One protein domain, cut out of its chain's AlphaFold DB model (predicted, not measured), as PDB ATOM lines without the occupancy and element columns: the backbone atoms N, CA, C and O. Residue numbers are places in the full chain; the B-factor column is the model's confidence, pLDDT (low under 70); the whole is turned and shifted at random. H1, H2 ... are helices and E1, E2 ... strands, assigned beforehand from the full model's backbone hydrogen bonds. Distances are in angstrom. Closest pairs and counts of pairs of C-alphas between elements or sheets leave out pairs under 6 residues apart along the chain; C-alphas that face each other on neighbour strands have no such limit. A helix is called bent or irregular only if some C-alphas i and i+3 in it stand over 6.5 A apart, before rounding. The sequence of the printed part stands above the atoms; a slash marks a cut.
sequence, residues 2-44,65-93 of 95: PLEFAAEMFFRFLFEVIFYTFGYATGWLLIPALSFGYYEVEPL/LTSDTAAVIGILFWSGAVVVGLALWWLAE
ATOM      1  N   PRO A   2     -33.909 -70.099   8.843       77.25
ATOM      2  CA  PRO A   2     -34.690 -69.359   7.828       77.25
ATOM      3  C   PRO A   2     -35.993 -68.732   8.364       77.25
ATOM      4  O   PRO A   2     -36.401 -67.666   7.909       77.25
ATOM      5  N   LEU A   3     -36.632 -69.368   9.355       82.25
ATOM      6  CA  LEU A   3     -37.897 -68.892   9.930       82.25
ATOM      7  C   LEU A   3     -37.721 -67.620  10.780       82.25
ATOM      8  O   LEU A   3     -38.587 -66.756  10.772       82.25
ATOM      9  N   GLU A   4     -36.587 -67.494  11.477       85.38
ATOM     10  CA  GLU A   4     -36.257 -66.324  12.306       85.38
ATOM     11  C   GLU A   4     -36.027 -65.083  11.442       85.38
ATOM     12  O   GLU A   4     -36.604 -64.042  11.725       85.38
ATOM     13  N   PHE A   5     -35.293 -65.215  10.331       86.06
ATOM     14  CA  PHE A   5     -35.115 -64.128   9.362       86.06
ATOM     15  C   PHE A   5     -36.443 -63.676   8.737       86.06
ATOM     16  O   PHE A   5     -36.680 -62.480   8.568       86.06
ATOM     17  N   ALA A   6     -37.323 -64.622   8.393       86.44
ATOM     18  CA  ALA A   6     -38.641 -64.299   7.850       86.44
ATOM     19  C   ALA A   6     -39.522 -63.582   8.885       86.44
ATOM     20  O   ALA A   6     -40.178 -62.593   8.555       86.44
ATOM     21  N   ALA A   7     -39.502 -64.048  10.137       88.94
ATOM     22  CA  ALA A   7     -40.210 -63.406  11.235       88.94
ATOM     23  C   ALA A   7     -39.670 -61.993  11.491       88.94
ATOM     24  O   ALA A   7     -40.457 -61.057  11.571       88.94
ATOM     25  N   GLU A   8     -38.351 -61.809  11.552       90.56
ATOM     26  CA  GLU A   8     -37.726 -60.502  11.768       90.56
ATOM     27  C   GLU A   8     -38.111 -59.498  10.678       90.56
ATOM     28  O   GLU A   8     -38.539 -58.388  10.992       90.56
ATOM     29  N   MET A   9     -38.046 -59.888   9.400       91.06
ATOM     30  CA  MET A   9     -38.473 -59.021   8.296       91.06
ATOM     31  C   MET A   9     -39.961 -58.674   8.375       91.06
ATOM     32  O   MET A   9     -40.331 -57.516   8.174       91.06
ATOM     33  N   PHE A  10     -40.808 -59.656   8.693       92.12
ATOM     34  CA  PHE A  10     -42.244 -59.438   8.835       92.12
ATOM     35  C   PHE A  10     -42.558 -58.482   9.987       92.12
ATOM     36  O   PHE A  10     -43.274 -57.502   9.791       92.12
ATOM     37  N   PHE A  11     -41.993 -58.724  11.172       91.75
ATOM     38  CA  PHE A  11     -42.190 -57.862  12.331       91.75
ATOM     39  C   PHE A  11     -41.626 -56.471  12.092       91.75
ATOM     40  O   PHE A  11     -42.306 -55.500  12.397       91.75
ATOM     41  N   ARG A  12     -40.437 -56.350  11.497       91.50
ATOM     42  CA  ARG A  12     -39.854 -55.052  11.154       91.50
ATOM     43  C   ARG A  12     -40.784 -54.251  10.252       91.50
ATOM     44  O   ARG A  12     -41.087 -53.112  10.582       91.50
ATOM     45  N   PHE A  13     -41.271 -54.851   9.166       90.81
ATOM     46  CA  PHE A  13     -42.203 -54.186   8.259       90.81
ATOM     47  C   PHE A  13     -43.518 -53.823   8.960       90.81
ATOM     48  O   PHE A  13     -44.009 -52.705   8.828       90.81
ATOM     49  N   LEU A  14     -44.074 -54.747   9.744       92.25
ATOM     50  CA  LEU A  14     -45.309 -54.523  10.487       92.25
ATOM     51  C   LEU A  14     -45.161 -53.360  11.476       92.25
ATOM     52  O   LEU A  14     -45.998 -52.460  11.497       92.25
ATOM     53  N   PHE A  15     -44.087 -53.354  12.265       89.38
ATOM     54  CA  PHE A  15     -43.787 -52.271  13.192       89.38
ATOM     55  C   PHE A  15     -43.561 -50.960  12.454       89.38
ATOM     56  O   PHE A  15     -44.137 -49.955  12.848       89.38
ATOM     57  N   GLU A  16     -42.789 -50.957  11.372       89.12
ATOM     58  CA  GLU A  16     -42.535 -49.761  10.571       89.12
ATOM     59  C   GLU A  16     -43.839 -49.140  10.057       89.12
ATOM     60  O   GLU A  16     -44.079 -47.952  10.268       89.12
ATOM     61  N   VAL A  17     -44.740 -49.949   9.493       88.31
ATOM     62  CA  VAL A  17     -46.053 -49.482   9.024       88.31
ATOM     63  C   VAL A  17     -46.900 -48.944  10.178       88.31
ATOM     64  O   VAL A  17     -47.506 -47.877  10.045       88.31
ATOM     65  N   ILE A  18     -46.946 -49.645  11.315       89.50
ATOM     66  CA  ILE A  18     -47.732 -49.227  12.484       89.50
ATOM     67  C   ILE A  18     -47.185 -47.918  13.062       89.50
ATOM     68  O   ILE A  18     -47.946 -46.965  13.228       89.50
ATOM     69  N   PHE A  19     -45.881 -47.842  13.335       88.81
ATOM     70  CA  PHE A  19     -45.238 -46.661  13.909       88.81
ATOM     71  C   PHE A  19     -45.312 -45.464  12.972       88.81
ATOM     72  O   PHE A  19     -45.613 -44.365  13.433       88.81
ATOM     73  N   TYR A  20     -45.101 -45.659  11.670       87.81
ATOM     74  CA  TYR A  20     -45.223 -44.579  10.698       87.81
ATOM     75  C   TYR A  20     -46.660 -44.062  10.626       87.81
ATOM     76  O   TYR A  20     -46.886 -42.859  10.719       87.81
ATOM     77  N   THR A  21     -47.650 -44.956  10.534       86.69
ATOM     78  CA  THR A  21     -49.069 -44.565  10.470       86.69
ATOM     79  C   THR A  21     -49.505 -43.850  11.746       86.69
ATOM     80  O   THR A  21     -50.162 -42.811  11.685       86.69
ATOM     81  N   PHE A  22     -49.121 -44.375  12.908       88.75
ATOM     82  CA  PHE A  22     -49.463 -43.800  14.202       88.75
ATOM     83  C   PHE A  22     -48.758 -42.460  14.440       88.75
ATOM     84  O   PHE A  22     -49.396 -41.479  14.827       88.75
ATOM     85  N   GLY A  23     -47.459 -42.389  14.145       87.75
ATOM     86  CA  GLY A  23     -46.675 -41.159  14.178       87.75
ATOM     87  C   GLY A  23     -47.255 -40.102  13.247       87.75
ATOM     88  O   GLY A  23     -47.456 -38.964  13.653       87.75
ATOM     89  N   TYR A  24     -47.597 -40.475  12.013       85.56
ATOM     90  CA  TYR A  24     -48.196 -39.553  11.054       85.56
ATOM     91  C   TYR A  24     -49.559 -39.059  11.531       85.56
ATOM     92  O   TYR A  24     -49.793 -37.858  11.535       85.56
ATOM     93  N   ALA A  25     -50.454 -39.953  11.963       85.94
ATOM     94  CA  ALA A  25     -51.794 -39.579  12.415       85.94
ATOM     95  C   ALA A  25     -51.747 -38.636  13.625       85.94
ATOM     96  O   ALA A  25     -52.497 -37.662  13.701       85.94
ATOM     97  N   THR A  26     -50.833 -38.903  14.557       87.31
ATOM     98  CA  THR A  26     -50.642 -38.071  15.748       87.31
ATOM     99  C   THR A  26     -49.994 -36.739  15.394       87.31
ATOM    100  O   THR A  26     -50.511 -35.706  15.810       87.31
ATOM    101  N   GLY A  27     -48.952 -36.721  14.560       85.44
ATOM    102  CA  GLY A  27     -48.342 -35.497  14.039       85.44
ATOM    103  C   GLY A  27     -49.314 -34.643  13.223       85.44
ATOM    104  O   GLY A  27     -49.367 -33.430  13.401       85.44
ATOM    105  N   TRP A  28     -50.149 -35.268  12.394       83.25
ATOM    106  CA  TRP A  28     -51.203 -34.617  11.614       83.25
ATOM    107  C   TRP A  28     -52.232 -33.902  12.494       83.25
ATOM    108  O   TRP A  28     -52.762 -32.874  12.086       83.25
ATOM    109  N   LEU A  29     -52.484 -34.399  13.709       82.81
ATOM    110  CA  LEU A  29     -53.378 -33.763  14.679       82.81
ATOM    111  C   LEU A  29     -52.648 -32.737  15.566       82.81
ATOM    112  O   LEU A  29     -53.165 -31.648  15.810       82.81
ATOM    113  N   LEU A  30     -51.431 -33.057  16.011       83.31
ATOM    114  CA  LEU A  30     -50.605 -32.223  16.890       83.31
ATOM    115  C   LEU A  30     -50.111 -30.950  16.206       83.31
ATOM    116  O   LEU A  30     -50.194 -29.875  16.793       83.31
ATOM    117  N   ILE A  31     -49.600 -31.051  14.980       82.69
ATOM    118  CA  ILE A  31     -49.008 -29.922  14.252       82.69
ATOM    119  C   ILE A  31     -50.005 -28.770  14.074       82.69
ATOM    120  O   ILE A  31     -49.669 -27.655  14.480       82.69
ATOM    121  N   PRO A  32     -51.225 -28.966  13.537       77.06
ATOM    122  CA  PRO A  32     -52.189 -27.875  13.419       77.06
ATOM    123  C   PRO A  32     -52.692 -27.384  14.784       77.06
ATOM    124  O   PRO A  32     -52.908 -26.182  14.937       77.06
ATOM    125  N   ALA A  33     -52.830 -28.269  15.779       83.12
ATOM    126  CA  ALA A  33     -53.259 -27.888  17.124       83.12
ATOM    127  C   ALA A  33     -52.234 -26.980  17.829       83.12
ATOM    128  O   ALA A  33     -52.604 -25.950  18.384       83.12
ATOM    129  N   LEU A  34     -50.945 -27.326  17.764       81.38
ATOM    130  CA  LEU A  34     -49.860 -26.565  18.393       81.38
ATOM    131  C   LEU A  34     -49.486 -25.307  17.606       81.38
ATOM    132  O   LEU A  34     -49.064 -24.312  18.189       81.38
ATOM    133  N   SER A  35     -49.637 -25.337  16.283       77.31
ATOM    134  CA  SER A  35     -49.333 -24.188  15.426       77.31
ATOM    135  C   SER A  35     -50.485 -23.197  15.267       77.31
ATOM    136  O   SER A  35     -50.354 -22.265  14.476       77.31
ATOM    137  N   PHE A  36     -51.614 -23.391  15.962       75.81
ATOM    138  CA  PHE A  36     -52.836 -22.597  15.775       75.81
ATOM    139  C   PHE A  36     -53.271 -22.510  14.298       75.81
ATOM    140  O   PHE A  36     -53.758 -21.482  13.832       75.81
ATOM    141  N   GLY A  37     -53.057 -23.589  13.540       66.69
ATOM    142  CA  GLY A  37     -53.366 -23.661  12.110       66.69
ATOM    143  C   GLY A  37     -52.358 -22.974  11.180       66.69
ATOM    144  O   GLY A  37     -52.638 -22.856   9.990       66.69
ATOM    145  N   TYR A  38     -51.193 -22.538  11.676       70.31
ATOM    146  CA  TYR A  38     -50.132 -21.945  10.848       70.31
ATOM    147  C   TYR A  38     -49.333 -22.983  10.043       70.31
ATOM    148  O   TYR A  38     -48.686 -22.639   9.052       70.31
ATOM    149  N   TYR A  39     -49.376 -24.254  10.447       72.38
ATOM    150  CA  TYR A  39     -48.760 -25.364   9.727       72.38
ATOM    151  C   TYR A  39     -49.808 -26.436   9.399       72.38
ATOM    152  O   TYR A  39     -50.547 -26.888  10.273       72.38
ATOM    153  N   GLU A  40     -49.859 -26.854   8.133       69.31
ATOM    154  CA  GLU A  40     -50.688 -27.972   7.662       69.31
ATOM    155  C   GLU A  40     -49.764 -29.133   7.254       69.31
ATOM    156  O   GLU A  40     -48.669 -28.920   6.737       69.31
ATOM    157  N   VAL A  41     -50.183 -30.373   7.496       73.62
ATOM    158  CA  VAL A  41     -49.427 -31.566   7.089       73.62
ATOM    159  C   VAL A  41     -49.916 -32.038   5.726       73.62
ATOM    160  O   VAL A  41     -51.124 -32.117   5.486       73.62
ATOM    161  N   GLU A  42     -48.981 -32.364   4.838       73.19
ATOM    162  CA  GLU A  42     -49.297 -32.849   3.501       73.19
ATOM    163  C   GLU A  42     -50.025 -34.211   3.567       73.19
ATOM    164  O   GLU A  42     -49.604 -35.123   4.293       73.19
ATOM    165  N   PRO A  43     -51.157 -34.372   2.856       68.69
ATOM    166  CA  PRO A  43     -51.882 -35.634   2.833       68.69
ATOM    167  C   PRO A  43     -51.095 -36.709   2.072       68.69
ATOM    168  O   PRO A  43     -50.651 -36.485   0.951       68.69
ATOM    169  N   LEU A  44     -51.029 -37.920   2.637       64.69
ATOM    170  CA  LEU A  44     -50.391 -39.112   2.042       64.69
ATOM    171  C   LEU A  44     -50.987 -39.553   0.688       64.69
ATOM    172  O   LEU A  44     -50.470 -40.455   0.037       64.69
ATOM    173  N   LEU A  65     -45.878 -29.073   5.980       76.25
ATOM    174  CA  LEU A  65     -44.902 -30.046   6.466       76.25
ATOM    175  C   LEU A  65     -45.085 -31.368   5.727       76.25
ATOM    176  O   LEU A  65     -46.213 -31.831   5.541       76.25
ATOM    177  N   THR A  66     -43.968 -31.983   5.343       79.94
ATOM    178  CA  THR A  66     -43.973 -33.303   4.708       79.94
ATOM    179  C   THR A  66     -44.525 -34.359   5.666       79.94
ATOM    180  O   THR A  66     -44.394 -34.239   6.891       79.94
ATOM    181  N   SER A  67     -45.118 -35.416   5.109       77.00
ATOM    182  CA  SER A  67     -45.650 -36.544   5.885       77.00
ATOM    183  C   SER A  67     -44.596 -37.183   6.786       77.00
ATOM    184  O   SER A  67     -44.899 -37.519   7.928       77.00
ATOM    185  N   ASP A  68     -43.349 -37.259   6.323       82.12
ATOM    186  CA  ASP A  68     -42.239 -37.802   7.110       82.12
ATOM    187  C   ASP A  68     -41.934 -36.933   8.327       82.12
ATOM    188  O   ASP A  68     -41.745 -37.444   9.429       82.12
ATOM    189  N   THR A  69     -41.960 -35.607   8.164       81.06
ATOM    190  CA  THR A  69     -41.720 -34.698   9.290       81.06
ATOM    191  C   THR A  69     -42.850 -34.800  10.311       81.06
ATOM    192  O   THR A  69     -42.594 -34.814  11.514       81.06
ATOM    193  N   ALA A  70     -44.097 -34.934   9.852       84.81
ATOM    194  CA  ALA A  70     -45.231 -35.168  10.738       84.81
ATOM    195  C   ALA A  70     -45.115 -36.498  11.492       84.81
ATOM    196  O   ALA A  70     -45.335 -36.523  12.703       84.81
ATOM    197  N   ALA A  71     -44.703 -37.570  10.811       84.19
ATOM    198  CA  ALA A  71     -44.482 -38.867  11.436       84.19
ATOM    199  C   ALA A  71     -43.405 -38.806  12.527       84.19
ATOM    200  O   ALA A  71     -43.626 -39.281  13.642       84.19
ATOM    201  N   VAL A  72     -42.278 -38.147  12.241       86.94
ATOM    202  CA  VAL A  72     -41.195 -37.936  13.211       86.94
ATOM    203  C   VAL A  72     -41.677 -37.119  14.409       86.94
ATOM    204  O   VAL A  72     -41.425 -37.510  15.547       86.94
ATOM    205  N   ILE A  73     -42.406 -36.020  14.187       87.44
ATOM    206  CA  ILE A  73     -42.949 -35.186  15.271       87.44
ATOM    207  C   ILE A  73     -43.892 -35.998  16.168       87.44
ATOM    208  O   ILE A  73     -43.786 -35.918  17.392       87.44
ATOM    209  N   GLY A  74     -44.779 -36.810  15.586       86.12
ATOM    210  CA  GLY A  74     -45.666 -37.685  16.352       86.12
ATOM    211  C   GLY A  74     -44.904 -38.723  17.181       86.12
ATOM    212  O   GLY A  74     -45.183 -38.893  18.367       86.12
ATOM    213  N   ILE A  75     -43.886 -39.369  16.604       88.38
ATOM    214  CA  ILE A  75     -43.045 -40.343  17.323       88.38
ATOM    215  C   ILE A  75     -42.269 -39.676  18.469       88.38
ATOM    216  O   ILE A  75     -42.184 -40.242  19.563       88.38
ATOM    217  N   LEU A  76     -41.733 -38.471  18.254       89.50
ATOM    218  CA  LEU A  76     -41.032 -37.709  19.292       89.50
ATOM    219  C   LEU A  76     -41.966 -37.321  20.438       89.50
ATOM    220  O   LEU A  76     -41.576 -37.431  21.598       89.50
ATOM    221  N   PHE A  77     -43.202 -36.924  20.129       90.75
ATOM    222  CA  PHE A  77     -44.209 -36.622  21.144       90.75
ATOM    223  C   PHE A  77     -44.473 -37.831  22.050       90.75
ATOM    224  O   PHE A  77     -44.414 -37.705  23.271       90.75
ATOM    225  N   TRP A  78     -44.698 -39.013  21.470       90.44
ATOM    226  CA  TRP A  78     -44.938 -40.229  22.251       90.44
ATOM    227  C   TRP A  78     -43.706 -40.697  23.020       90.44
ATOM    228  O   TRP A  78     -43.828 -41.068  24.184       90.44
ATOM    229  N   SER A  79     -42.520 -40.614  22.416       89.69
ATOM    230  CA  SER A  79     -41.256 -40.887  23.112       89.69
ATOM    231  C   SER A  79     -41.097 -39.983  24.340       89.69
ATOM    232  O   SER A  79     -40.793 -40.461  25.430       89.69
ATOM    233  N   GLY A  80     -41.379 -38.684  24.190       90.75
ATOM    234  CA  GLY A  80     -41.375 -37.727  25.294       90.75
ATOM    235  C   GLY A  80     -42.424 -38.047  26.360       90.75
ATOM    236  O   GLY A  80     -42.108 -38.047  27.547       90.75
ATOM    237  N   ALA A  81     -43.651 -38.384  25.954       90.69
ATOM    238  CA  ALA A  81     -44.727 -38.757  26.869       90.69
ATOM    239  C   ALA A  81     -44.379 -40.002  27.704       90.69
ATOM    240  O   ALA A  81     -44.654 -40.024  28.902       90.69
ATOM    241  N   VAL A  82     -43.727 -41.005  27.106       92.56
ATOM    242  CA  VAL A  82     -43.236 -42.195  27.821       92.56
ATOM    243  C   VAL A  82     -42.165 -41.817  28.842       92.56
ATOM    244  O   VAL A  82     -42.261 -42.232  29.993       92.56
ATOM    245  N   VAL A  83     -41.178 -40.999  28.462       93.06
ATOM    246  CA  VAL A  83     -40.121 -40.543  29.384       93.06
ATOM    247  C   VAL A  83     -40.714 -39.770  30.562       93.06
ATOM    248  O   VAL A  83     -40.365 -40.041  31.709       93.06
ATOM    249  N   VAL A  84     -41.642 -38.846  30.302       93.19
ATOM    250  CA  VAL A  84     -42.335 -38.088  31.355       93.19
ATOM    251  C   VAL A  84     -43.154 -39.022  32.244       93.19
ATOM    252  O   VAL A  84     -43.079 -38.913  33.464       93.19
ATOM    253  N   GLY A  85     -43.894 -39.966  31.661       93.00
ATOM    254  CA  GLY A  85     -44.667 -40.956  32.412       93.00
ATOM    255  C   GLY A  85     -43.794 -41.817  33.327       93.00
ATOM    256  O   GLY A  85     -44.135 -42.000  34.492       93.00
ATOM    257  N   LEU A  86     -42.639 -42.278  32.838       92.31
ATOM    258  CA  LEU A  86     -41.669 -43.035  33.635       92.31
ATOM    259  C   LEU A  86     -41.042 -42.184  34.742       92.31
ATOM    260  O   LEU A  86     -40.894 -42.663  35.861       92.31
ATOM    261  N   ALA A  87     -40.709 -40.925  34.460       92.44
ATOM    262  CA  ALA A  87     -40.189 -40.011  35.472       92.44
ATOM    263  C   ALA A  87     -41.217 -39.772  36.589       92.44
ATOM    264  O   ALA A  87     -40.866 -39.817  37.764       92.44
ATOM    265  N   LEU A  88     -42.491 -39.570  36.230       92.88
ATOM    266  CA  LEU A  88     -43.582 -39.419  37.194       92.88
ATOM    267  C   LEU A  88     -43.822 -40.697  37.996       92.88
ATOM    268  O   LEU A  88     -44.023 -40.607  39.201       92.88
ATOM    269  N   TRP A  89     -43.768 -41.868  37.357       92.75
ATOM    270  CA  TRP A  89     -43.841 -43.155  38.052       92.75
ATOM    271  C   TRP A  89     -42.722 -43.280  39.085       92.75
ATOM    272  O   TRP A  89     -42.974 -43.584  40.245       92.75
ATOM    273  N   TRP A  90     -41.487 -42.987  38.677       91.06
ATOM    274  CA  TRP A  90     -40.316 -43.076  39.543       91.06
ATOM    275  C   TRP A  90     -40.365 -42.080  40.710       91.06
ATOM    276  O   TRP A  90     -39.925 -42.392  41.808       91.06
ATOM    277  N   LEU A  91     -40.948 -40.898  40.496       89.38
ATOM    278  CA  LEU A  91     -41.215 -39.916  41.552       89.38
ATOM    279  C   LEU A  91     -42.370 -40.331  42.481       89.38
ATOM    280  O   LEU A  91     -42.416 -39.886  43.625       89.38
ATOM    281  N   ALA A  92     -43.319 -41.129  41.985       87.88
ATOM    282  CA  ALA A  92     -44.504 -41.571  42.719       87.88
ATOM    283  C   ALA A  92     -44.274 -42.835  43.561       87.88
ATOM    284  O   ALA A  92     -45.081 -43.111  44.447       87.88
ATOM    285  N   GLU A  93     -43.192 -43.576  43.319       76.69
ATOM    286  CA  GLU A  93     -42.699 -44.627  44.211       76.69
ATOM    287  C   GLU A  93     -41.602 -44.051  45.125       76.69
ATOM    288  O   GLU A  93     -40.417 -44.139  44.791       76.69
TER     289      GLU A  93
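Overview. This is residues 2 to 44 and 65 to 93 of the 95 residues of an uncharacterized protein of Xanthomonas pisi (UniProt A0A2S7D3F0). Two long helices make a flat, lopsided T: H1 is the crossbar, and H2 crosses its later part and runs away from it as the stem, about perpendicular to it. They meet only in part, residues 19 to 31 of H1 with residues 67 to 75 of H2, while residues 2 to 18 and 79 to 93 stick out as two free arms; after H1 the backbone folds back into the short strand E1 near the join. The printed part has 72 residues, with two named helices and one named strand in the order H1, E1, H2, and its class is mostly helix. The whole is loose, with a radius of gyration of the C-alphas of 15.9 A, and the C-alphas span 51 by 43 by 11 A.

Arrangement. H1, residues 2 to 34, touches H2, residues 67 to 92, with 34 pairs of C-alphas within 8 A. The closest C-alphas of the two are those of Tyr 24 and Ala 71, 3.8 A apart. Their lines stand at 89 degrees, about perpendicular, and their centres are 15.3 A apart. E1, residues 39 to 41, follows H1 after a tight link of 4 residues and pairs with no named strand. The closest C-alphas of H1 and E1 are those of Pro 32 and Tyr 39, 5.6 A apart. The closest C-alphas of E1 and H2 are those of Val 41 and Ser 67, 6.4 A apart. In H2 every O i to N i+4 pair is within hydrogen-bond range; in H1 28 of 29 are.

Along the chain. H1, 33 residues, begins at C-alpha 2, at (-34.690, -69.359, 7.828), and measures 46.6 A from first to last C-alpha. It is neither bent nor irregular, but only just: C-alphas 29 and 32 are 6.1 A apart. E1, 3 residues, begins at C-alpha 39, at (-48.760, -25.364, 9.727), and measures 6.8 A. H2, 26 residues, measures 37.2 A and ends at C-alpha 92, at (-44.504, -41.571, 42.719).

Size, cuts and confidence. The two C-alphas farthest apart are those of Pro 2 and Phe 36, at 50.8 A. Residues 45 to 64 are not printed, and C-alphas 44 and 65 are 11.5 A apart across this cut, which lies in the link from E1 to H2. Residues 33 to 38 also stand free. The mean pLDDT of the printed part is 84.9; residues 37, 40 and 43 to 44 are under 70.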